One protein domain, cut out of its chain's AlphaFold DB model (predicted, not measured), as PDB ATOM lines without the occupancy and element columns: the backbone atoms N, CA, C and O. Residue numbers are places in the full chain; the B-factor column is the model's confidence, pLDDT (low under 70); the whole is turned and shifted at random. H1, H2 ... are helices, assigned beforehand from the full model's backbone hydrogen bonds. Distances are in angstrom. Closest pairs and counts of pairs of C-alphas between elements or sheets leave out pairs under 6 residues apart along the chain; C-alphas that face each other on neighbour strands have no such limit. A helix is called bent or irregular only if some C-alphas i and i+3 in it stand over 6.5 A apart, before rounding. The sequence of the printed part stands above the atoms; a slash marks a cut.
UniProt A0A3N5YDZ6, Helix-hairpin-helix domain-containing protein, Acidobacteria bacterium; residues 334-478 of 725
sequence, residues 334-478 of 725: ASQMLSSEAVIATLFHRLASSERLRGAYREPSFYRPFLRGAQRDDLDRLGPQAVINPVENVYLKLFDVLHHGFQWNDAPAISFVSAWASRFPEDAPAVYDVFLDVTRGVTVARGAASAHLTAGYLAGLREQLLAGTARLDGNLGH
ATOM      1  N   ALA A 334     -57.382  31.455  42.033       96.19
ATOM      2  CA  ALA A 334     -56.215  32.246  42.425       96.19
ATOM      3  C   ALA A 334     -56.394  32.963  43.782       96.19
ATOM      4  O   ALA A 334     -55.535  32.844  44.654       96.19
ATOM      5  N   SER A 335     -57.522  33.649  43.995       96.00
ATOM      6  CA  SER A 335     -57.808  34.371  45.246       96.00
ATOM      7  C   SER A 335     -57.903  33.429  46.450       96.00
ATOM      8  O   SER A 335     -57.428  33.749  47.538       96.00
ATOM      9  N   GLN A 336     -58.468  32.237  46.255       94.94
ATOM     10  CA  GLN A 336     -58.569  31.198  47.279       94.94
ATOM     11  C   GLN A 336     -57.208  30.609  47.647       94.94
ATOM     12  O   GLN A 336     -56.950  30.397  48.829       94.94
ATOM     13  N   MET A 337     -56.347  30.349  46.658       95.88
ATOM     14  CA  MET A 337     -54.993  29.841  46.894       95.88
ATOM     15  C   MET A 337     -54.153  30.847  47.681       95.88
ATOM     16  O   MET A 337     -53.540  30.484  48.678       95.88
ATOM     17  N   LEU A 338     -54.161  32.119  47.274       96.38
ATOM     18  CA  LEU A 338     -53.345  33.152  47.921       96.38
ATOM     19  C   LEU A 338     -53.903  33.631  49.270       96.38
ATOM     20  O   LEU A 338     -53.206  34.333  49.992       96.38
ATOM     21  N   SER A 339     -55.124  33.221  49.624       94.50
ATOM     22  CA  SER A 339     -55.718  33.420  50.956       94.50
ATOM     23  C   SER A 339     -55.643  32.162  51.834       94.50
ATOM     24  O   SER A 339     -56.324  32.093  52.857       94.50
ATOM     25  N   SER A 340     -54.882  31.139  51.428       94.06
ATOM     26  CA  SER A 340     -54.699  29.899  52.185       94.06
ATOM     27  C   SER A 340     -53.298  29.847  52.780       94.06
ATOM     28  O   SER A 340     -52.307  29.758  52.057       94.06
ATOM     29  N   GLU A 341     -53.235  29.855  54.108       92.50
ATOM     30  CA  GLU A 341     -51.994  29.793  54.890       92.50
ATOM     31  C   GLU A 341     -51.145  28.592  54.479       92.50
ATOM     32  O   GLU A 341     -49.987  28.753  54.108       92.50
ATOM     33  N   ALA A 342     -51.763  27.413  54.376       92.62
ATOM     34  CA  ALA A 342     -51.084  26.187  53.985       92.62
ATOM     35  C   ALA A 342     -50.515  26.207  52.553       92.62
ATOM     36  O   ALA A 342     -49.464  25.615  52.296       92.62
ATOM     37  N   VAL A 343     -51.165  26.893  51.602       96.75
ATOM     38  CA  VAL A 343     -50.610  27.068  50.244       96.75
ATOM     39  C   VAL A 343     -49.373  27.963  50.296       96.75
ATOM     40  O   VAL A 343     -48.358  27.649  49.670       96.75
ATOM     41  N   ILE A 344     -49.414  29.040  51.082       97.75
ATOM     42  CA  ILE A 344     -48.256  29.921  51.263       97.75
ATOM     43  C   ILE A 344     -47.134  29.231  52.058       97.75
ATOM     44  O   ILE A 344     -45.963  29.355  51.699       97.75
ATOM     45  N   ALA A 345     -47.465  28.419  53.059       96.81
ATOM     46  CA  ALA A 345     -46.504  27.580  53.768       96.81
ATOM     47  C   ALA A 345     -45.820  26.587  52.822       96.81
ATOM     48  O   ALA A 345     -44.601  26.415  52.871       96.81
ATOM     49  N   THR A 346     -46.580  25.991  51.897       97.62
ATOM     50  CA  THR A 346     -46.037  25.118  50.844       97.62
ATOM     51  C   THR A 346     -45.071  25.878  49.928       97.62
ATOM     52  O   THR A 346     -44.014  25.350  49.579       97.62
ATOM     53  N   LEU A 347     -45.391  27.129  49.566       98.56
ATOM     54  CA  LEU A 347     -44.503  28.001  48.791       98.56
ATOM     55  C   LEU A 347     -43.170  28.229  49.509       98.56
ATOM     56  O   LEU A 347     -42.118  27.937  48.938       98.56
ATOM     57  N   PHE A 348     -43.194  28.697  50.759       98.50
ATOM     58  CA  PHE A 348     -41.964  28.956  51.510       98.50
ATOM     59  C   PHE A 348     -41.164  27.681  51.792       98.50
ATOM     60  O   PHE A 348     -39.944  27.685  51.624       98.50
ATOM     61  N   HIS A 349     -41.831  26.570  52.129       97.62
ATOM     62  CA  HIS A 349     -41.179  25.269  52.321       97.62
ATOM     63  C   HIS A 349     -40.414  24.835  51.067       97.62
ATOM     64  O   HIS A 349     -39.247  24.450  51.158       97.62
ATOM     65  N   ARG A 350     -41.033  24.943  49.885       98.00
ATOM     66  CA  ARG A 350     -40.414  24.538  48.615       98.00
ATOM     67  C   ARG A 350     -39.319  25.489  48.153       98.00
ATOM     68  O   ARG A 350     -38.317  25.015  47.622       98.00
ATOM     69  N   LEU A 351     -39.452  26.793  48.401       98.31
ATOM     70  CA  LEU A 351     -38.364  27.747  48.169       98.31
ATOM     71  C   LEU A 351     -37.154  27.403  49.050       98.31
ATOM     72  O   LEU A 351     -36.061  27.188  48.528       98.31
ATOM     73  N   ALA A 352     -37.365  27.243  50.360       96.69
ATOM     74  CA  ALA A 352     -36.325  26.875  51.326       96.69
ATOM     75  C   ALA A 352     -35.735  25.472  51.083       96.69
ATOM     76  O   ALA A 352     -34.613  25.184  51.513       96.69
ATOM     77  N   SER A 353     -36.471  24.594  50.395       94.94
ATOM     78  CA  SER A 353     -36.065  23.219  50.075       94.94
ATOM     79  C   SER A 353     -35.471  23.020  48.685       94.94
ATOM     80  O   SER A 353     -34.895  21.965  48.427       94.94
ATOM     81  N   SER A 354     -35.553  24.016  47.806       96.81
ATOM     82  CA  SER A 354     -35.064  23.916  46.432       96.81
ATOM     83  C   SER A 354     -33.543  23.775  46.386       96.81
ATOM     84  O   SER A 354     -32.812  24.697  46.744       96.81
ATOM     85  N   GLU A 355     -33.044  22.640  45.891       95.75
ATOM     86  CA  GLU A 355     -31.602  22.397  45.728       95.75
ATOM     87  C   GLU A 355     -30.945  23.439  44.818       95.75
ATOM     88  O   GLU A 355     -29.851  23.925  45.111       95.75
ATOM     89  N   ARG A 356     -31.654  23.848  43.759       96.88
ATOM     90  CA  ARG A 356     -31.191  24.881  42.832       96.88
ATOM     91  C   ARG A 356     -31.006  26.229  43.533       96.88
ATOM     92  O   ARG A 356     -29.989  26.876  43.315       96.88
ATOM     93  N   LEU A 357     -31.942  26.632  44.396       97.94
ATOM     94  CA  LEU A 357     -31.827  27.891  45.146       97.94
ATOM     95  C   LEU A 357     -30.789  27.801  46.269       97.94
ATOM     96  O   LEU A 357     -30.057  28.765  46.495       97.94
ATOM     97  N   ARG A 358     -30.696  26.644  46.937       96.19
ATOM     98  CA  ARG A 358     -29.707  26.356  47.987       96.19
ATOM     99  C   ARG A 358     -28.274  26.454  47.465       96.19
ATOM    100  O   ARG A 358     -27.427  27.048  48.129       96.19
ATOM    101  N   GLY A 359     -28.016  25.913  46.274       95.44
ATOM    102  CA  GLY A 359     -26.707  25.955  45.616       95.44
ATOM    103  C   GLY A 359     -26.368  27.283  44.929       95.44
ATOM    104  O   GLY A 359     -25.204  27.516  44.611       95.44
ATOM    105  N   ALA A 360     -27.346  28.167  44.717       96.00
ATOM    106  CA  ALA A 360     -27.153  29.464  44.071       96.00
ATOM    107  C   ALA A 360     -26.639  30.514  45.073       96.00
ATOM    108  O   ALA A 360     -27.407  31.328  45.597       96.00
ATOM    109  N   TYR A 361     -25.347  30.450  45.403       97.38
ATOM    110  CA  TYR A 361     -24.674  31.442  46.249       97.38
ATOM    111  C   TYR A 361     -24.378  32.742  45.484       97.38
ATOM    112  O   TYR A 361     -24.136  32.724  44.279       97.38
ATOM    113  N   ARG A 362     -24.359  33.860  46.213       97.12
ATOM    114  CA  ARG A 362     -23.995  35.199  45.732       97.12
ATOM    115  C   ARG A 362     -22.523  35.517  46.005       97.12
ATOM    116  O   ARG A 362     -21.798  34.750  46.635       97.12
ATOM    117  N   GLU A 363     -22.067  36.661  45.525       96.19
ATOM    118  CA  GLU A 363     -20.760  37.217  45.864       96.19
ATOM    119  C   GLU A 363     -20.618  37.517  47.377       96.19
ATOM    120  O   GLU A 363     -21.609  37.825  48.042       96.19
ATOM    121  N   PRO A 364     -19.396  37.483  47.949       97.25
ATOM    122  CA  PRO A 364     -19.166  37.759  49.372       97.25
ATOM    123  C   PRO A 364     -19.802  39.058  49.889       97.25
ATOM    124  O   PRO A 364     -20.344  39.086  50.993       97.25
ATOM    125  N   SER A 365     -19.808  40.130  49.092       96.62
ATOM    126  CA  SER A 365     -20.381  41.417  49.504       96.62
ATOM    127  C   SER A 365     -21.861  41.335  49.877       96.62
ATOM    128  O   SER A 365     -22.289  42.091  50.744       96.62
ATOM    129  N   PHE A 366     -22.620  40.403  49.293       97.38
ATOM    130  CA  PHE A 366     -24.019  40.174  49.651       97.38
ATOM    131  C   PHE A 366     -24.176  39.654  51.089       97.38
ATOM    132  O   PHE A 366     -25.055  40.098  51.821       97.38
ATOM    133  N   TYR A 367     -23.312  38.731  51.523       97.81
ATOM    134  CA  TYR A 367     -23.427  38.091  52.839       97.81
ATOM    135  C   TYR A 367     -22.820  38.917  53.970       97.81
ATOM    136  O   TYR A 367     -23.199  38.756  55.130       97.81
ATOM    137  N   ARG A 368     -21.866  39.797  53.649       96.69
ATOM    138  CA  ARG A 368     -21.105  40.575  54.634       96.69
ATOM    139  C   ARG A 368     -21.981  41.323  55.659       96.69
ATOM    140  O   ARG A 368     -21.640  41.240  56.843       96.69
ATOM    141  N   PRO A 369     -23.095  41.985  55.280       96.56
ATOM    142  CA  PRO A 369     -23.980  42.676  56.223       96.56
ATOM    143  C   PRO A 369     -24.580  41.765  57.304       96.56
ATOM    144  O   PRO A 369     -24.764  42.197  58.437       96.56
ATOM    145  N   PHE A 370     -24.819  40.488  56.990       96.50
ATOM    146  CA  PHE A 370     -25.394  39.510  57.919       96.50
ATOM    147  C   PHE A 370     -24.384  38.986  58.952       96.50
ATOM    148  O   PHE A 370     -24.775  38.407  59.964       96.50
ATOM    149  N   LEU A 371     -23.082  39.164  58.717       94.69
ATOM    150  CA  LEU A 371     -22.010  38.564  59.514       94.69
ATOM    151  C   LEU A 371     -21.353  39.568  60.468       94.69
ATOM    152  O   LEU A 371     -21.416  40.778  60.246       94.69
ATOM    153  N   ARG A 372     -20.663  39.072  61.506       89.69
ATOM    154  CA  ARG A 372     -19.884  39.882  62.469       89.69
ATOM    155  C   ARG A 372     -18.481  39.323  62.693       89.69
ATOM    156  O   ARG A 372     -18.268  38.117  62.591       89.69
ATOM    157  N   GLY A 373     -17.555  40.200  63.089       88.31
ATOM    158  CA  GLY A 373     -16.218  39.826  63.567       88.31
ATOM    159  C   GLY A 373     -15.498  38.852  62.629       88.31
ATOM    160  O   GLY A 373     -15.533  39.032  61.413       88.31
ATOM    161  N   ALA A 374     -14.932  37.786  63.201       88.31
ATOM    162  CA  ALA A 374     -14.166  36.769  62.478       88.31
ATOM    163  C   ALA A 374     -14.934  36.093  61.324       88.31
ATOM    164  O   ALA A 374     -14.314  35.620  60.379       88.31
ATOM    165  N   GLN A 375     -16.276  36.083  61.343       91.06
ATOM    166  CA  GLN A 375     -17.062  35.526  60.236       91.06
ATOM    167  C   GLN A 375     -16.908  36.344  58.945       91.06
ATOM    168  O   GLN A 375     -16.996  35.778  57.859       91.06
ATOM    169  N   ARG A 376     -16.687  37.665  59.047       93.44
ATOM    170  CA  ARG A 376     -16.414  38.519  57.878       93.44
ATOM    171  C   ARG A 376     -15.036  38.217  57.297       93.44
ATOM    172  O   ARG A 376     -14.910  38.102  56.085       93.44
ATOM    173  N   ASP A 377     -14.048  38.019  58.164       91.88
ATOM    174  CA  ASP A 377     -12.687  37.671  57.753       91.88
ATOM    175  C   ASP A 377     -12.654  36.288  57.080       91.88
ATOM    176  O   ASP A 377     -12.025  36.105  56.037       91.88
ATOM    177  N   ASP A 378     -13.381  35.314  57.636       93.19
ATOM    178  CA  ASP A 378     -13.532  33.987  57.037       93.19
ATOM    179  C   ASP A 378     -14.297  34.032  55.712       93.19
ATOM    180  O   ASP A 378     -13.926  33.318  54.783       93.19
ATOM    181  N   LEU A 379     -15.316  34.885  55.583       95.19
ATOM    182  CA  LEU A 379     -16.045  35.076  54.329       95.19
ATOM    183  C   LEU A 379     -15.123  35.611  53.225       95.19
ATOM    184  O   LEU A 379     -15.144  35.086  52.112       95.19
ATOM    185  N   ASP A 380     -14.299  36.613  53.533       92.44
ATOM    186  CA  ASP A 380     -13.363  37.210  52.574       92.44
ATOM    187  C   ASP A 380     -12.243  36.224  52.186       92.44
ATOM    188  O   ASP A 380     -11.789  36.204  51.041       92.44
ATOM    189  N   ARG A 381     -11.806  35.374  53.128       94.50
ATOM    190  CA  ARG A 381     -10.700  34.419  52.940       94.50
ATOM    191  C   ARG A 381     -11.115  33.098  52.292       94.50
ATOM    192  O   ARG A 381     -10.344  32.535  51.517       94.50
ATOM    193  N   LEU A 382     -12.267  32.554  52.680       95.12
ATOM    194  CA  LEU A 382     -12.709  31.194  52.341       95.12
ATOM    195  C   LEU A 382     -13.915  31.171  51.391       95.12
ATOM    196  O   LEU A 382     -14.210  30.127  50.811       95.12
ATOM    197  N   GLY A 383     -14.596  32.303  51.219       94.81
ATOM    198  CA  GLY A 383     -15.792  32.428  50.394       94.81
ATOM    199  C   GLY A 383     -17.094  32.024  51.107       94.81
ATOM    200  O   GLY A 383     -17.078  31.462  52.208       94.81
ATOM    201  N   PRO A 384     -18.258  32.299  50.487       95.69
ATOM    202  CA  PRO A 384     -19.566  32.144  51.126       95.69
ATOM    203  C   PRO A 384     -19.889  30.722  51.581       95.69
ATOM    204  O   PRO A 384     -20.417  30.535  52.673       95.69
ATOM    205  N   GLN A 385     -19.542  29.713  50.782       94.69
ATOM    206  CA  GLN A 385     -19.870  28.308  51.046       94.69
ATOM    207  C   GLN A 385     -19.185  27.762  52.309       94.69
ATOM    208  O   GLN A 385     -19.663  26.791  52.895       94.69
ATOM    209  N   ALA A 386     -18.081  28.378  52.738       91.31
ATOM    210  CA  ALA A 386     -17.374  27.993  53.954       91.31
ATOM    211  C   ALA A 386     -18.047  28.524  55.233       91.31
ATOM    212  O   ALA A 386     -17.883  27.930  56.299       91.31
ATOM    213  N   VAL A 387     -18.804  29.624  55.132       92.31
ATOM    214  CA  VAL A 387     -19.374  30.348  56.286       92.31
ATOM    215  C   VAL A 387     -20.896  30.218  56.365       92.31
ATOM    216  O   VAL A 387     -21.455  30.170  57.460       92.31
ATOM    217  N   ILE A 388     -21.566  30.133  55.215       94.44
ATOM    218  CA  ILE A 388     -23.021  30.086  55.072       94.44
ATOM    219  C   ILE A 388     -23.420  28.725  54.515       94.44
ATOM    220  O   ILE A 388     -22.982  28.325  53.433       94.44
ATOM    221  N   ASN A 389     -24.283  28.001  55.224       91.06
ATOM    222  CA  ASN A 389     -24.771  26.721  54.722       91.06
ATOM    223  C   ASN A 389     -25.845  26.900  53.624       91.06
ATOM    224  O   ASN A 389     -26.448  27.971  53.524       91.06
ATOM    225  N   PRO A 390     -26.133  25.868  52.810       94.94
ATOM    226  CA  PRO A 390     -27.033  26.029  51.666       94.94
ATOM    227  C   PRO A 390     -28.472  26.420  52.039       94.94
ATOM    228  O   PRO A 390     -29.140  27.101  51.267       94.94
ATOM    229  N   VAL A 391     -28.964  26.022  53.217       94.19
ATOM    230  CA  VAL A 391     -30.293  26.429  53.708       94.19
ATOM    231  C   VAL A 391     -30.273  27.888  54.160       94.19
ATOM    232  O   VAL A 391     -31.156  28.655  53.784       94.19
ATOM    233  N   GLU A 392     -29.243  28.291  54.909       96.31
ATOM    234  CA  GLU A 392     -29.031  29.686  55.316       96.31
ATOM    235  C   GLU A 392     -28.949  30.601  54.092       96.31
ATOM    236  O   GLU A 392     -29.600  31.636  54.084       96.31
ATOM    237  N   ASN A 393     -28.253  30.191  53.025       97.88
ATOM    238  CA  ASN A 393     -28.170  30.955  51.779       97.88
ATOM    239  C   ASN A 393     -29.556  31.371  51.244       97.88
ATOM    240  O   ASN A 393     -29.769  32.540  50.917       97.88
ATOM    241  N   VAL A 394     -30.517  30.442  51.198       98.12
ATOM    242  CA  VAL A 394     -31.879  30.750  50.730       98.12
ATOM    243  C   VAL A 394     -32.575  31.737  51.662       98.12
ATOM    244  O   VAL A 394     -33.186  32.690  51.185       98.12
ATOM    245  N   TYR A 395     -32.463  31.547  52.978       98.50
ATOM    246  CA  TYR A 395     -33.084  32.449  53.948       98.50
ATOM    247  C   TYR A 395     -32.478  33.852  53.930       98.50
ATOM    248  O   TYR A 395     -33.219  34.818  54.038       98.50
ATOM    249  N   LEU A 396     -31.165  33.996  53.737       98.56
ATOM    250  CA  LEU A 396     -30.537  35.317  53.649       98.56
ATOM    251  C   LEU A 396     -31.016  36.090  52.411       98.56
ATOM    252  O   LEU A 396     -31.330  37.274  52.520       98.56
ATOM    253  N   LYS A 397     -31.171  35.415  51.261       98.56
ATOM    254  CA  LYS A 397     -31.820  35.997  50.071       98.56
ATOM    255  C   LYS A 397     -33.280  36.355  50.343       98.56
ATOM    256  O   LYS A 397     -33.707  37.456  50.018       98.56
ATOM    257  N   LEU A 398     -34.027  35.472  51.006       98.44
ATOM    258  CA  LEU A 398     -35.407  35.738  51.415       98.44
ATOM    259  C   LEU A 398     -35.508  36.984  52.308       98.44
ATOM    260  O   LEU A 398     -36.397  37.805  52.101       98.44
ATOM    261  N   PHE A 399     -34.614  37.140  53.288       98.38
ATOM    262  CA  PHE A 399     -34.618  38.276  54.213       98.38
ATOM    263  C   PHE A 399     -34.323  39.590  53.503       98.38
ATOM    264  O   PHE A 399     -35.008  40.582  53.737       98.38
ATOM    265  N   ASP A 400     -33.362  39.572  52.587       98.19
ATOM    266  CA  ASP A 400     -33.034  40.708  51.733       98.19
ATOM    267  C   ASP A 400     -34.211  41.084  50.802       98.19
ATOM    268  O   ASP A 400     -34.527  42.268  50.652       98.19
ATOM    269  N   VAL A 401     -34.954  40.103  50.264       98.38
ATOM    270  CA  VAL A 401     -36.218  40.351  49.539       98.38
ATOM    271  C   VAL A 401     -37.267  40.979  50.450       98.38
ATOM    272  O   VAL A 401     -37.848  41.993  50.071       98.38
ATOM    273  N   LEU A 402     -37.514  40.413  51.637       97.75
ATOM    274  CA  LEU A 402     -38.511  40.934  52.578       97.75
ATOM    275  C   LEU A 402     -38.203  42.366  53.026       97.75
ATOM    276  O   LEU A 402     -39.126  43.155  53.200       97.75
ATOM    277  N   HIS A 403     -36.924  42.694  53.209       95.75
ATOM    278  CA  HIS A 403     -36.513  43.995  53.720       95.75
ATOM    279  C   HIS A 403     -36.469  45.091  52.649       95.75
ATOM    280  O   HIS A 403     -36.820  46.236  52.929       95.75
ATOM    281  N   HIS A 404     -36.042  44.762  51.425       93.44
ATOM    282  CA  HIS A 404     -35.768  45.775  50.398       93.44
ATOM    283  C   HIS A 404     -36.635  45.687  49.143       93.44
ATOM    284  O   HIS A 404     -36.779  46.688  48.443       93.44
ATOM    285  N   GLY A 405     -37.165  44.511  48.809       91.69
ATOM    286  CA  GLY A 405     -37.937  44.312  47.580       91.69
ATOM    287  C   GLY A 405     -39.441  44.182  47.808       91.69
ATOM    288  O   GLY A 405     -40.236  44.577  46.959       91.69
ATOM    289  N   PHE A 406     -39.835  43.604  48.938       96.88
ATOM    290  CA  PHE A 406     -41.215  43.287  49.261       96.88
ATOM    291  C   PHE A 406     -42.012  44.528  49.666       96.88
ATOM    292  O   PHE A 406     -41.530  45.412  50.373       96.88
ATOM    293  N   GLN A 407     -43.277  44.552  49.256       93.62
ATOM    294  CA  GLN A 407     -44.243  45.558  49.677       93.62
ATOM    295  C   GLN A 407     -45.548  44.898  50.097       93.62
ATOM    296  O   GLN A 407     -46.085  44.048  49.377       93.62
ATOM    297  N   TRP A 408     -46.100  45.353  51.220       92.38
ATOM    298  CA  TRP A 408     -47.468  45.025  51.588       92.38
ATOM    299  C   TRP A 408     -48.445  45.640  50.584       92.38
ATOM    300  O   TRP A 408     -48.488  46.853  50.397       92.38
ATOM    301  N   ASN A 409     -49.245  44.787  49.951       92.00
ATOM    302  CA  ASN A 409     -50.312  45.154  49.026       92.00
ATOM    303  C   ASN A 409     -51.439  44.108  49.107       92.00
ATOM    304  O   ASN A 409     -51.420  43.259  49.997       92.00
ATOM    305  N   ASP A 410     -52.400  44.144  48.188       90.75
ATOM    306  CA  ASP A 410     -53.534  43.206  48.159       90.75
ATOM    307  C   ASP A 410     -53.152  41.749  47.821       90.75
ATOM    308  O   ASP A 410     -53.972  40.844  47.977       90.75
ATOM    309  N   ALA A 411     -51.919  41.500  47.365       94.38
ATOM    310  CA  ALA A 411     -51.407  40.178  47.011       94.38
ATOM    311  C   ALA A 411     -49.939  39.994  47.463       94.38
ATOM    312  O   ALA A 411     -49.036  39.896  46.622       94.38
ATOM    313  N   PRO A 412     -49.668  39.901  48.781       96.25
ATOM    314  CA  PRO A 412     -48.306  39.874  49.325       96.25
ATOM    315  C   PRO A 412     -47.433  38.755  48.743       96.25
ATOM    316  O   PRO A 412     -46.263  38.969  48.440       96.25
ATOM    317  N   ALA A 413     -48.008  37.578  48.487       97.88
ATOM    318  CA  ALA A 413     -47.294  36.474  47.848       97.88
ATOM    319  C   ALA A 413     -46.799  36.818  46.429       97.88
ATOM    320  O   ALA A 413     -45.676  36.472  46.069       97.88
ATOM    321  N   ILE A 414     -47.600  37.543  45.637       98.31
ATOM    322  CA  ILE A 414     -47.199  38.020  44.303       98.31
ATOM    323  C   ILE A 414     -46.107  39.081  44.427       98.31
ATOM    324  O   ILE A 414     -45.120  39.025  43.692       98.31
ATOM    325  N   SER A 415     -46.275  40.016  45.367       97.94
ATOM    326  CA  SER A 415     -45.292  41.061  45.681       97.94
ATOM    327  C   SER A 415     -43.930  40.448  46.001       97.94
ATOM    328  O   SER A 415     -42.924  40.797  45.393       97.94
ATOM    329  N   PHE A 416     -43.921  39.445  46.876       98.69
ATOM    330  CA  PHE A 416     -42.729  38.722  47.292       98.69
ATOM    331  C   PHE A 416     -42.048  37.975  46.137       98.69
ATOM    332  O   PHE A 416     -40.849  38.137  45.924       98.69
ATOM    333  N   VAL A 417     -42.799  37.188  45.358       98.69
ATOM    334  CA  VAL A 417     -42.239  36.421  44.230       98.69
ATOM    335  C   VAL A 417     -41.693  37.347  43.137       98.69
ATOM    336  O   VAL A 417     -40.610  37.100  42.605       98.69
ATOM    337  N   SER A 418     -42.403  38.437  42.837       98.31
ATOM    338  CA  SER A 418     -41.944  39.464  41.891       98.31
ATOM    339  C   SER A 418     -40.671  40.150  42.392       98.31
ATOM    340  O   SER A 418     -39.718  40.314  41.632       98.31
ATOM    341  N   ALA A 419     -40.640  40.513  43.676       98.50
ATOM    342  CA  ALA A 419     -39.490  41.140  44.310       98.50
ATOM    343  C   ALA A 419     -38.259  40.227  44.292       98.50
ATOM    344  O   ALA A 419     -37.174  40.692  43.951       98.50
ATOM    345  N   TRP A 420     -38.421  38.929  44.579       98.50
ATOM    346  CA  TRP A 420     -37.325  37.963  44.485       98.50
ATOM    347  C   TRP A 420     -36.782  37.880  43.063       98.50
ATOM    348  O   TRP A 420     -35.583  38.052  42.863       98.50
ATOM    349  N   ALA A 421     -37.647  37.664  42.071       97.94
ATOM    350  CA  ALA A 421     -37.223  37.528  40.680       97.94
ATOM    351  C   ALA A 421     -36.523  38.791  40.143       97.94
ATOM    352  O   ALA A 421     -35.576  38.685  39.371       97.94
ATOM    353  N   SER A 422     -36.963  39.975  40.577       97.44
ATOM    354  CA  SER A 422     -36.332  41.251  40.222       97.44
ATOM    355  C   SER A 422     -34.963  41.429  40.885       97.44
ATOM    356  O   SER A 422     -34.004  41.869  40.252       97.44
ATOM    357  N   ARG A 423     -34.855  41.066  42.168       96.75
ATOM    358  CA  ARG A 423     -33.651  41.278  42.980       96.75
ATOM    359  C   ARG A 423     -32.561  40.235  42.723       96.75
ATOM    360  O   ARG A 423     -31.382  40.564  42.808       96.75
ATOM    361  N   PHE A 424     -32.960  39.022  42.341       97.69
ATOM    362  CA  PHE A 424     -32.085  37.906  41.976       97.69
ATOM    363  C   PHE A 424     -32.514  37.303  40.623       97.69
ATOM    364  O   PHE A 424     -33.150  36.243  40.589       97.69
ATOM    365  N   PRO A 425     -32.195  37.955  39.486       97.06
ATOM    366  CA  PRO A 425     -32.620  37.493  38.161       97.06
ATOM    367  C   PRO A 425     -32.171  36.065  37.815       97.06
ATOM    368  O   PRO A 425     -32.892  35.332  37.139       97.06
ATOM    369  N   GLU A 426     -31.013  35.622  38.307       96.94
ATOM    370  CA  GLU A 426     -30.527  34.246  38.137       96.94
ATOM    371  C   GLU A 426     -31.352  33.193  38.903       96.94
ATOM    372  O   GLU A 426     -31.470  32.041  38.463       96.94
ATOM    373  N   ASP A 427     -31.978  33.587  40.016       98.12
ATOM    374  CA  ASP A 427     -32.896  32.738  40.776       98.12
ATOM    375  C   ASP A 427     -34.294  32.705  40.135       98.12
ATOM    376  O   ASP A 427     -35.034  31.738  40.344       98.12
ATOM    377  N   ALA A 428     -34.656  33.718  39.335       98.19
ATOM    378  CA  ALA A 428     -36.013  33.920  38.824       98.19
ATOM    379  C   ALA A 428     -36.637  32.667  38.181       98.19
ATOM    380  O   ALA A 428     -37.763  32.330  38.557       98.19
ATOM    381  N   PRO A 429     -35.949  31.888  37.314       98.56
ATOM    382  CA  PRO A 429     -36.583  30.704  36.744       98.56
ATOM    383  C   PRO A 429     -36.917  29.640  37.808       98.56
ATOM    384  O   PRO A 429     -37.918  28.953  37.665       98.56
ATOM    385  N   ALA A 430     -36.134  29.510  38.888       98.50
ATOM    386  CA  ALA A 430     -36.374  28.531  39.957       98.50
ATOM    387  C   ALA A 430     -37.499  28.992  40.871       98.50
ATOM    388  O   ALA A 430     -38.333  28.187  41.278       98.50
ATOM    389  N   VAL A 431     -37.522  30.285  41.187       98.62
ATOM    390  CA  VAL A 431     -38.599  30.884  41.972       98.62
ATOM    391  C   VAL A 431     -39.926  30.737  41.224       98.62
ATOM    392  O   VAL A 431     -40.919  30.321  41.819       98.62
ATOM    393  N   TYR A 432     -39.944  30.998  39.913       98.81
ATOM    394  CA  TYR A 432     -41.130  30.799  39.077       98.81
ATOM    395  C   TYR A 432     -41.518  29.329  38.944       98.81
ATOM    396  O   TYR A 432     -42.700  29.032  39.068       98.81
ATOM    397  N   ASP A 433     -40.567  28.407  38.762       98.69
ATOM    398  CA  ASP A 433     -40.861  26.967  38.758       98.69
ATOM    399  C   ASP A 433     -41.550  26.537  40.062       98.69
ATOM    400  O   ASP A 433     -42.592  25.885  40.023       98.69
ATOM    401  N   VAL A 434     -41.024  26.955  41.220       98.69
ATOM    402  CA  VAL A 434     -41.632  26.653  42.525       98.69
ATOM    403  C   VAL A 434     -43.022  27.282  42.644       98.69
ATOM    404  O   VAL A 434     -43.971  26.599  43.029       98.69
ATOM    405  N   PHE A 435     -43.172  28.562  42.301       98.75
ATOM    406  CA  PHE A 435     -44.454  29.257  42.406       98.75
ATOM    407  C   PHE A 435     -45.523  28.649  41.489       98.75
ATOM    408  O   PHE A 435     -46.664  28.452  41.912       98.75
ATOM    409  N   LEU A 436     -45.165  28.311  40.249       98.75
ATOM    410  CA  LEU A 436     -46.056  27.671  39.284       98.75
ATOM    411  C   LEU A 436     -46.404  26.238  39.688       98.75
ATOM    412  O   LEU A 436     -47.548  25.831  39.514       98.75
ATOM    413  N   ASP A 437     -45.463  25.481  40.252       97.75
ATOM    414  CA  ASP A 437     -45.731  24.133  40.758       97.75
ATOM    415  C   ASP A 437     -46.665  24.160  41.976       97.75
ATOM    416  O   ASP A 437     -47.595  23.357  42.061       97.75
ATOM    417  N   VAL A 438     -46.479  25.121  42.888       98.12
ATOM    418  CA  VAL A 438     -47.375  25.312  44.037       98.12
ATOM    419  C   VAL A 438     -48.759  25.745  43.576       98.12
ATOM    420  O   VAL A 438     -49.733  25.080  43.884       98.12
ATOM    421  N   THR A 439     -48.872  26.805  42.783       98.06
ATOM    422  CA  THR A 439     -50.177  27.352  42.361       98.06
ATOM    423  C   THR A 439     -50.822  26.590  41.203       98.06
ATOM    424  O   THR A 439     -51.909  26.949  40.747       98.06
ATOM    425  N   ARG A 440     -50.132  25.580  40.662       97.81
ATOM    426  CA  ARG A 440     -50.480  24.903  39.404       97.81
ATOM    427  C   ARG A 440     -50.688  25.882  38.237       97.81
ATOM    428  O   ARG A 440     -51.430  25.580  37.311       97.81
ATOM    429  N   GLY A 441     -50.068  27.065  38.285       97.94
ATOM    430  CA  GLY A 441     -50.210  28.140  37.297       97.94
ATOM    431  C   GLY A 441     -51.554  28.884  37.312       97.94
ATOM    432  O   GLY A 441     -51.761  29.773  36.484       97.94
ATOM    433  N   VAL A 442     -52.467  28.564  38.239       97.06
ATOM    434  CA  VAL A 442     -53.832  29.129  38.292       97.06
ATOM    435  C   VAL A 442     -53.839  30.636  38.551       97.06
ATOM    436  O   VAL A 442     -54.766  31.328  38.132       97.06
ATOM    437  N   THR A 443     -52.806  31.163  39.205       97.56
ATOM    438  CA  THR A 443     -52.616  32.604  39.440       97.56
ATOM    439  C   THR A 443     -52.232  33.368  38.171       97.56
ATOM    440  O   THR A 443     -52.589  34.537  38.038       97.56
ATOM    441  N   VAL A 444     -51.584  32.699  37.213       97.81
ATOM    442  CA  VAL A 444     -51.083  33.286  35.960       97.81
ATOM    443  C   VAL A 444     -52.126  33.208  34.854       97.81
ATOM    444  O   VAL A 444     -52.385  34.195  34.171       97.81
ATOM    445  N   ALA A 445     -52.734  32.034  34.666       95.75
ATOM    446  CA  ALA A 445     -53.612  31.769  33.534       95.75
ATOM    447  C   ALA A 445     -54.826  30.926  33.933       95.75
ATOM    448  O   ALA A 445     -54.706  29.877  34.561       95.75
ATOM    449  N   ARG A 446     -56.015  31.328  33.469       89.75
ATOM    450  CA  ARG A 446     -57.274  30.613  33.743       89.75
ATOM    451  C   ARG A 446     -57.257  29.162  33.261       89.75
ATOM    452  O   ARG A 446     -57.726  28.271  33.961       89.75
ATOM    453  N   GLY A 447     -56.694  28.929  32.073       91.56
ATOM    454  CA  GLY A 447     -56.588  27.593  31.479       91.56
ATOM    455  C   GLY A 447     -55.717  26.623  32.281       91.56
ATOM    456  O   GLY A 447     -55.815  25.416  32.082       91.56
ATOM    457  N   ALA A 448     -54.907  27.115  33.223       93.69
ATOM    458  CA  ALA A 448     -54.028  26.272  34.021       93.69
ATOM    459  C   ALA A 448     -54.806  25.285  34.903       93.69
ATOM    460  O   ALA A 448     -54.352  24.161  35.114       93.69
ATOM    461  N   ALA A 449     -56.027  25.641  35.326       90.38
ATOM    462  CA  ALA A 449     -56.871  24.762  36.132       90.38
ATOM    463  C   ALA A 449     -57.099  23.381  35.482       90.38
ATOM    464  O   ALA A 449     -57.136  22.376  36.186       90.38
ATOM    465  N   SER A 450     -57.181  23.317  34.149       92.06
ATOM    466  CA  SER A 450     -57.315  22.069  33.386       92.06
ATOM    467  C   SER A 450     -56.018  21.616  32.710       92.06
ATOM    468  O   SER A 450     -55.830  20.420  32.503       92.06
ATOM    469  N   ALA A 451     -55.119  22.541  32.363       95.38
ATOM    470  CA  ALA A 451     -53.950  22.241  31.542       95.38
ATOM    471  C   ALA A 451     -52.658  21.959  32.327       95.38
ATOM    472  O   ALA A 451     -51.718  21.448  31.725       95.38
ATOM    473  N   HIS A 452     -52.584  22.243  33.635       94.00
ATOM    474  CA  HIS A 452     -51.337  22.161  34.420       94.00
ATOM    475  C   HIS A 452     -50.650  20.787  34.432       94.00
ATOM    476  O   HIS A 452     -49.439  20.722  34.625       94.00
ATOM    477  N   LEU A 453     -51.397  19.699  34.217       93.44
ATOM    478  CA  LEU A 453     -50.849  18.340  34.107       93.44
ATOM    479  C   LEU A 453     -50.278  18.029  32.715       93.44
ATOM    480  O   LEU A 453     -49.629  17.002  32.527       93.44
ATOM    481  N   THR A 454     -50.515  18.895  31.728       96.94
ATOM    482  CA  THR A 454     -49.968  18.741  30.379       96.94
ATOM    483  C   THR A 454     -48.461  18.962  30.427       96.94
ATOM    484  O   THR A 454     -47.984  19.989  30.918       96.94
ATOM    485  N   ALA A 455     -47.699  18.002  29.897       96.75
ATOM    486  CA  ALA A 455     -46.244  18.074  29.867       96.75
ATOM    487  C   ALA A 455     -45.766  19.392  29.226       96.75
ATOM    488  O   ALA A 455     -46.224  19.780  28.155       96.75
ATOM    489  N   GLY A 456     -44.855  20.092  29.907       96.69
ATOM    490  CA  GLY A 456     -44.296  21.363  29.441       96.69
ATOM    491  C   GLY A 456     -45.193  22.593  29.629       96.69
ATOM    492  O   GLY A 456     -44.708  23.699  29.419       96.69
ATOM    493  N   TYR A 457     -46.447  22.454  30.077       97.94
ATOM    494  CA  TYR A 457     -47.356  23.600  30.229       97.94
ATOM    495  C   TYR A 457     -46.837  24.635  31.237       97.94
ATOM    496  O   TYR A 457     -46.722  25.815  30.910       97.94
ATOM    497  N   LEU A 458     -46.462  24.198  32.446       98.12
ATOM    498  CA  LEU A 458     -45.912  25.102  33.463       98.12
ATOM    499  C   LEU A 458     -44.559  25.689  33.037       98.12
ATOM    500  O   LEU A 458     -44.315  26.869  33.262       98.12
ATOM    501  N   ALA A 459     -43.718  24.911  32.348       98.19
ATOM    502  CA  ALA A 459     -42.469  25.425  31.787       98.19
ATOM    503  C   ALA A 459     -42.734  26.524  30.741       98.19
ATOM    504  O   ALA A 459     -42.072  27.555  30.756       98.19
ATOM    505  N   GLY A 460     -43.746  26.355  29.886       98.44
ATOM    506  CA  GLY A 460     -44.176  27.387  28.943       98.44
ATOM    507  C   GLY A 460     -44.667  28.661  29.637       98.44
ATOM    508  O   GLY A 460     -44.316  29.757  29.208       98.44
ATOM    509  N   LEU A 461     -45.423  28.537  30.736       98.31
ATOM    510  CA  LEU A 461     -45.807  29.695  31.555       98.31
ATOM    511  C   LEU A 461     -44.590  30.379  32.190       98.31
ATOM    512  O   LEU A 461     -44.537  31.605  32.199       98.31
ATOM    513  N   ARG A 462     -43.597  29.620  32.673       98.62
ATOM    514  CA  ARG A 462     -42.342  30.189  33.189       98.62
ATOM    515  C   ARG A 462     -41.642  31.032  32.127       98.62
ATOM    516  O   ARG A 462     -41.262  32.157  32.431       98.62
ATOM    517  N   GLU A 463     -41.489  30.524  30.904       98.62
ATOM    518  CA  GLU A 463     -40.848  31.290  29.824       98.62
ATOM    519  C   GLU A 463     -41.615  32.584  29.517       98.62
ATOM    520  O   GLU A 463     -41.006  33.633  29.324       98.62
ATOM    521  N   GLN A 464     -42.950  32.551  29.553       98.50
ATOM    522  CA  GLN A 464     -43.769  33.755  29.381       98.50
ATOM    523  C   GLN A 464     -43.606  34.762  30.529       98.50
ATOM    524  O   GLN A 464     -43.638  35.967  30.281       98.50
ATOM    525  N   LEU A 465     -43.434  34.297  31.772       98.56
ATOM    526  CA  LEU A 465     -43.140  35.167  32.916       98.56
ATOM    527  C   LEU A 465     -41.755  35.811  32.778       98.56
ATOM    528  O   LEU A 465     -41.630  37.018  32.954       98.56
ATOM    529  N   LEU A 466     -40.732  35.030  32.412       98.38
ATOM    530  CA  LEU A 466     -39.368  35.531  32.190       98.38
ATOM    531  C   LEU A 466     -39.304  36.538  31.034       98.38
ATOM    532  O   LEU A 466     -38.589  37.530  31.123       98.38
ATOM    533  N   ALA A 467     -40.073  36.305  29.969       97.81
ATOM    534  CA  ALA A 467     -40.187  37.217  28.832       97.81
ATOM    535  C   ALA A 467     -41.074  38.448  29.113       97.81
ATOM    536  O   ALA A 467     -41.165  39.337  28.267       97.81
ATOM    537  N   GLY A 468     -41.767  38.499  30.257       96.94
ATOM    538  CA  GLY A 468     -42.706  39.572  30.601       96.94
ATOM    539  C   GLY A 468     -44.003  39.575  29.780       96.94
ATOM    540  O   GLY A 468     -44.756  40.545  29.828       96.94
ATOM    541  N   THR A 469     -44.292  38.508  29.029       97.94
ATOM    542  CA  THR A 469     -45.529  38.368  28.238       97.94
ATOM    543  C   THR A 469     -46.701  37.820  29.054       97.94
ATOM    544  O   THR A 469     -47.842  37.865  28.601       97.94
ATOM    545  N   ALA A 470     -46.431  37.296  30.250       97.69
ATOM    546  CA  ALA A 470     -47.426  36.922  31.250       97.69
ATOM    547  C   ALA A 470     -47.108  37.599  32.591       97.69
ATOM    548  O   ALA A 470     -45.979  38.022  32.834       97.69
ATOM    549  N   ARG A 471     -48.100  37.670  33.483       97.94
ATOM    550  CA  ARG A 471     -47.934  38.202  34.843       97.94
ATOM    551  C   ARG A 471     -48.276  37.143  35.883       97.94
ATOM    552  O   ARG A 471     -49.180  36.339  35.664       97.94
ATOM    553  N   LEU A 472     -47.601  37.187  37.031       97.88
ATOM    554  CA  LEU A 472     -47.840  36.275  38.161       97.88
ATOM    555  C   LEU A 472     -49.284  36.331  38.687       97.88
ATOM    556  O   LEU A 472     -49.787  35.343  39.214       97.88
ATOM    557  N   ASP A 473     -49.935  37.481  38.525       97.00
ATOM    558  CA  ASP A 473     -51.309  37.795  38.912       97.00
ATOM    559  C   ASP A 473     -52.266  37.871  37.706       97.00
ATOM    560  O   ASP A 473     -53.345  38.454  37.797       97.00
ATOM    561  N   GLY A 474     -51.889  37.302  36.553       96.50
ATOM    562  CA  GLY A 474     -52.661  37.386  35.307       96.50
ATOM    563  C   GLY A 474     -54.101  36.858  35.397       96.50
ATOM    564  O   GLY A 474     -54.951  37.259  34.605       96.50
ATOM    565  N   ASN A 475     -54.394  36.002  36.377       95.81
ATOM    566  CA  ASN A 475     -55.723  35.469  36.670       95.81
ATOM    567  C   ASN A 475     -56.129  35.675  38.148       95.81
ATOM    568  O   ASN A 475     -57.001  34.972  38.664       95.81
ATOM    569  N   LEU A 476     -55.500  36.626  38.845       95.44
ATOM    570  CA  LEU A 476     -55.853  37.008  40.211       95.44
ATOM    571  C   LEU A 476     -56.786  38.225  40.201       95.44
ATOM    572  O   LEU A 476     -56.485  39.244  39.588       95.44
ATOM    573  N   GLY A 477     -57.911  38.125  40.910       91.94
ATOM    574  CA  GLY A 477     -58.793  39.267  41.144       91.94
ATOM    575  C   GLY A 477     -58.414  40.053  42.388       91.94
ATOM    576  O   GLY A 477     -57.917  39.480  43.359       91.94
ATOM    577  N   HIS A 478     -58.743  41.345  42.387       91.31
ATOM    578  CA  HIS A 478     -58.636  42.179  43.580       91.31
ATOM    579  C   HIS A 478     -59.553  41.651  44.700       91.31
ATOM    580  O   HIS A 478     -60.695  41.266  44.416       91.31
TER     581      HIS A 478
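This is residues 334 to 478 of the 725 residues of the protein "Helix-hairpin-helix domain-containing protein" of Acidobacteria bacterium (UniProt A0A3N5YDZ6). An elongated, helical domain has a larger body at one end of its length and a small head at the other. In the body H9 lies among H2, H8 and H11, while H7 crosses H8 and meets the last residues of H2; the head is the short hairpin of H4 and H5 with H6 beside H5. The printed part has 145 residues and eleven named helices, H1 to H11 in order, with no named strand, and its class is all helix. It is compact, with a radius of gyration of the C-alphas of 16.5 A, and spans 53 by 32 by 27 A.

H1, residues 334 to 338, begins at C-alpha 334, (-56.215, 32.246, 42.425). H2 is residues 341 to 353, 17.9 A long, and H3 residues 355 to 359. H4, residues 364 to 370, is irregular, with C-alphas 366 and 369 7.0 A apart. H5 is residues 374 to 382, 11.7 A, beginning at C-alpha 374, (-14.166, 36.769, 62.478), and H6 residues 384 to 387. H7, residues 390 to 405, is the longest at 21.7 A; it is neither bent nor irregular, but only just: C-alphas 402 and 405 are 6.1 A apart. H8, residues 412 to 423, and H9, residues 428 to 439, are 16.0 A each. H10 is residues 448 to 451. H11, residues 457 to 466, 14.5 A, ends at C-alpha 466, (-39.368, 35.531, 32.190).

H7 and H9 are the hubs, each touching three helices. H9 touches H11 at a steep tilt of 44 degrees, opposite ways, closest at the C-alphas of Tyr 432 and Arg 462, 6.0 A. H8 and H9 form a helical hairpin at a shallow tilt of 19 degrees, with the closest C-alphas, Ala 421 and Ala 428, 4.2 A apart. H2 touches H9 at 35.1 degrees, only just steep, with the C-alphas of Leu 347 and Val 438 closest at 6.2 A. H7 touches H8 with residues 398 to 405 alone, about perpendicular at 76 degrees; the closest C-alphas, Gly 405 and Ala 419, are 4.8 A apart. H7 also touches H2, closest at the C-alphas of Ala 352 and Val 394, 5.9 A, and H3, at those of Arg 358 and Pro 390, 4.6 A. H4 and H5 form a helical hairpin, closest at the C-alphas of Arg 368 and Arg 376, 6.1 A. H5 touches H6, closest at the C-alphas of Leu 379 and Val 387, 6.1 A. H1 and H10 touch no helix. The helix packing is only just mostly crossed, with 2 of 6 pairs at a shallow tilt. Every O i to N i+4 pair is within hydrogen-bond range in H1, H2, H3, H5, H8, H9 and H11, against 11 of 12 in H7 and 1 of 3 in H4, where 2 of 4 O i to N i+3 pairs are; H6 and H10 are too short for an O i to N i+4 pair.

The two C-alphas farthest apart, Ala 374 and Ser 450, are 54.1 A apart. The printed part has no cut and no long link. Residues 467 to 478 have no named element. The mean pLDDT of the printed part is 96.1, and no printed residue is under 70.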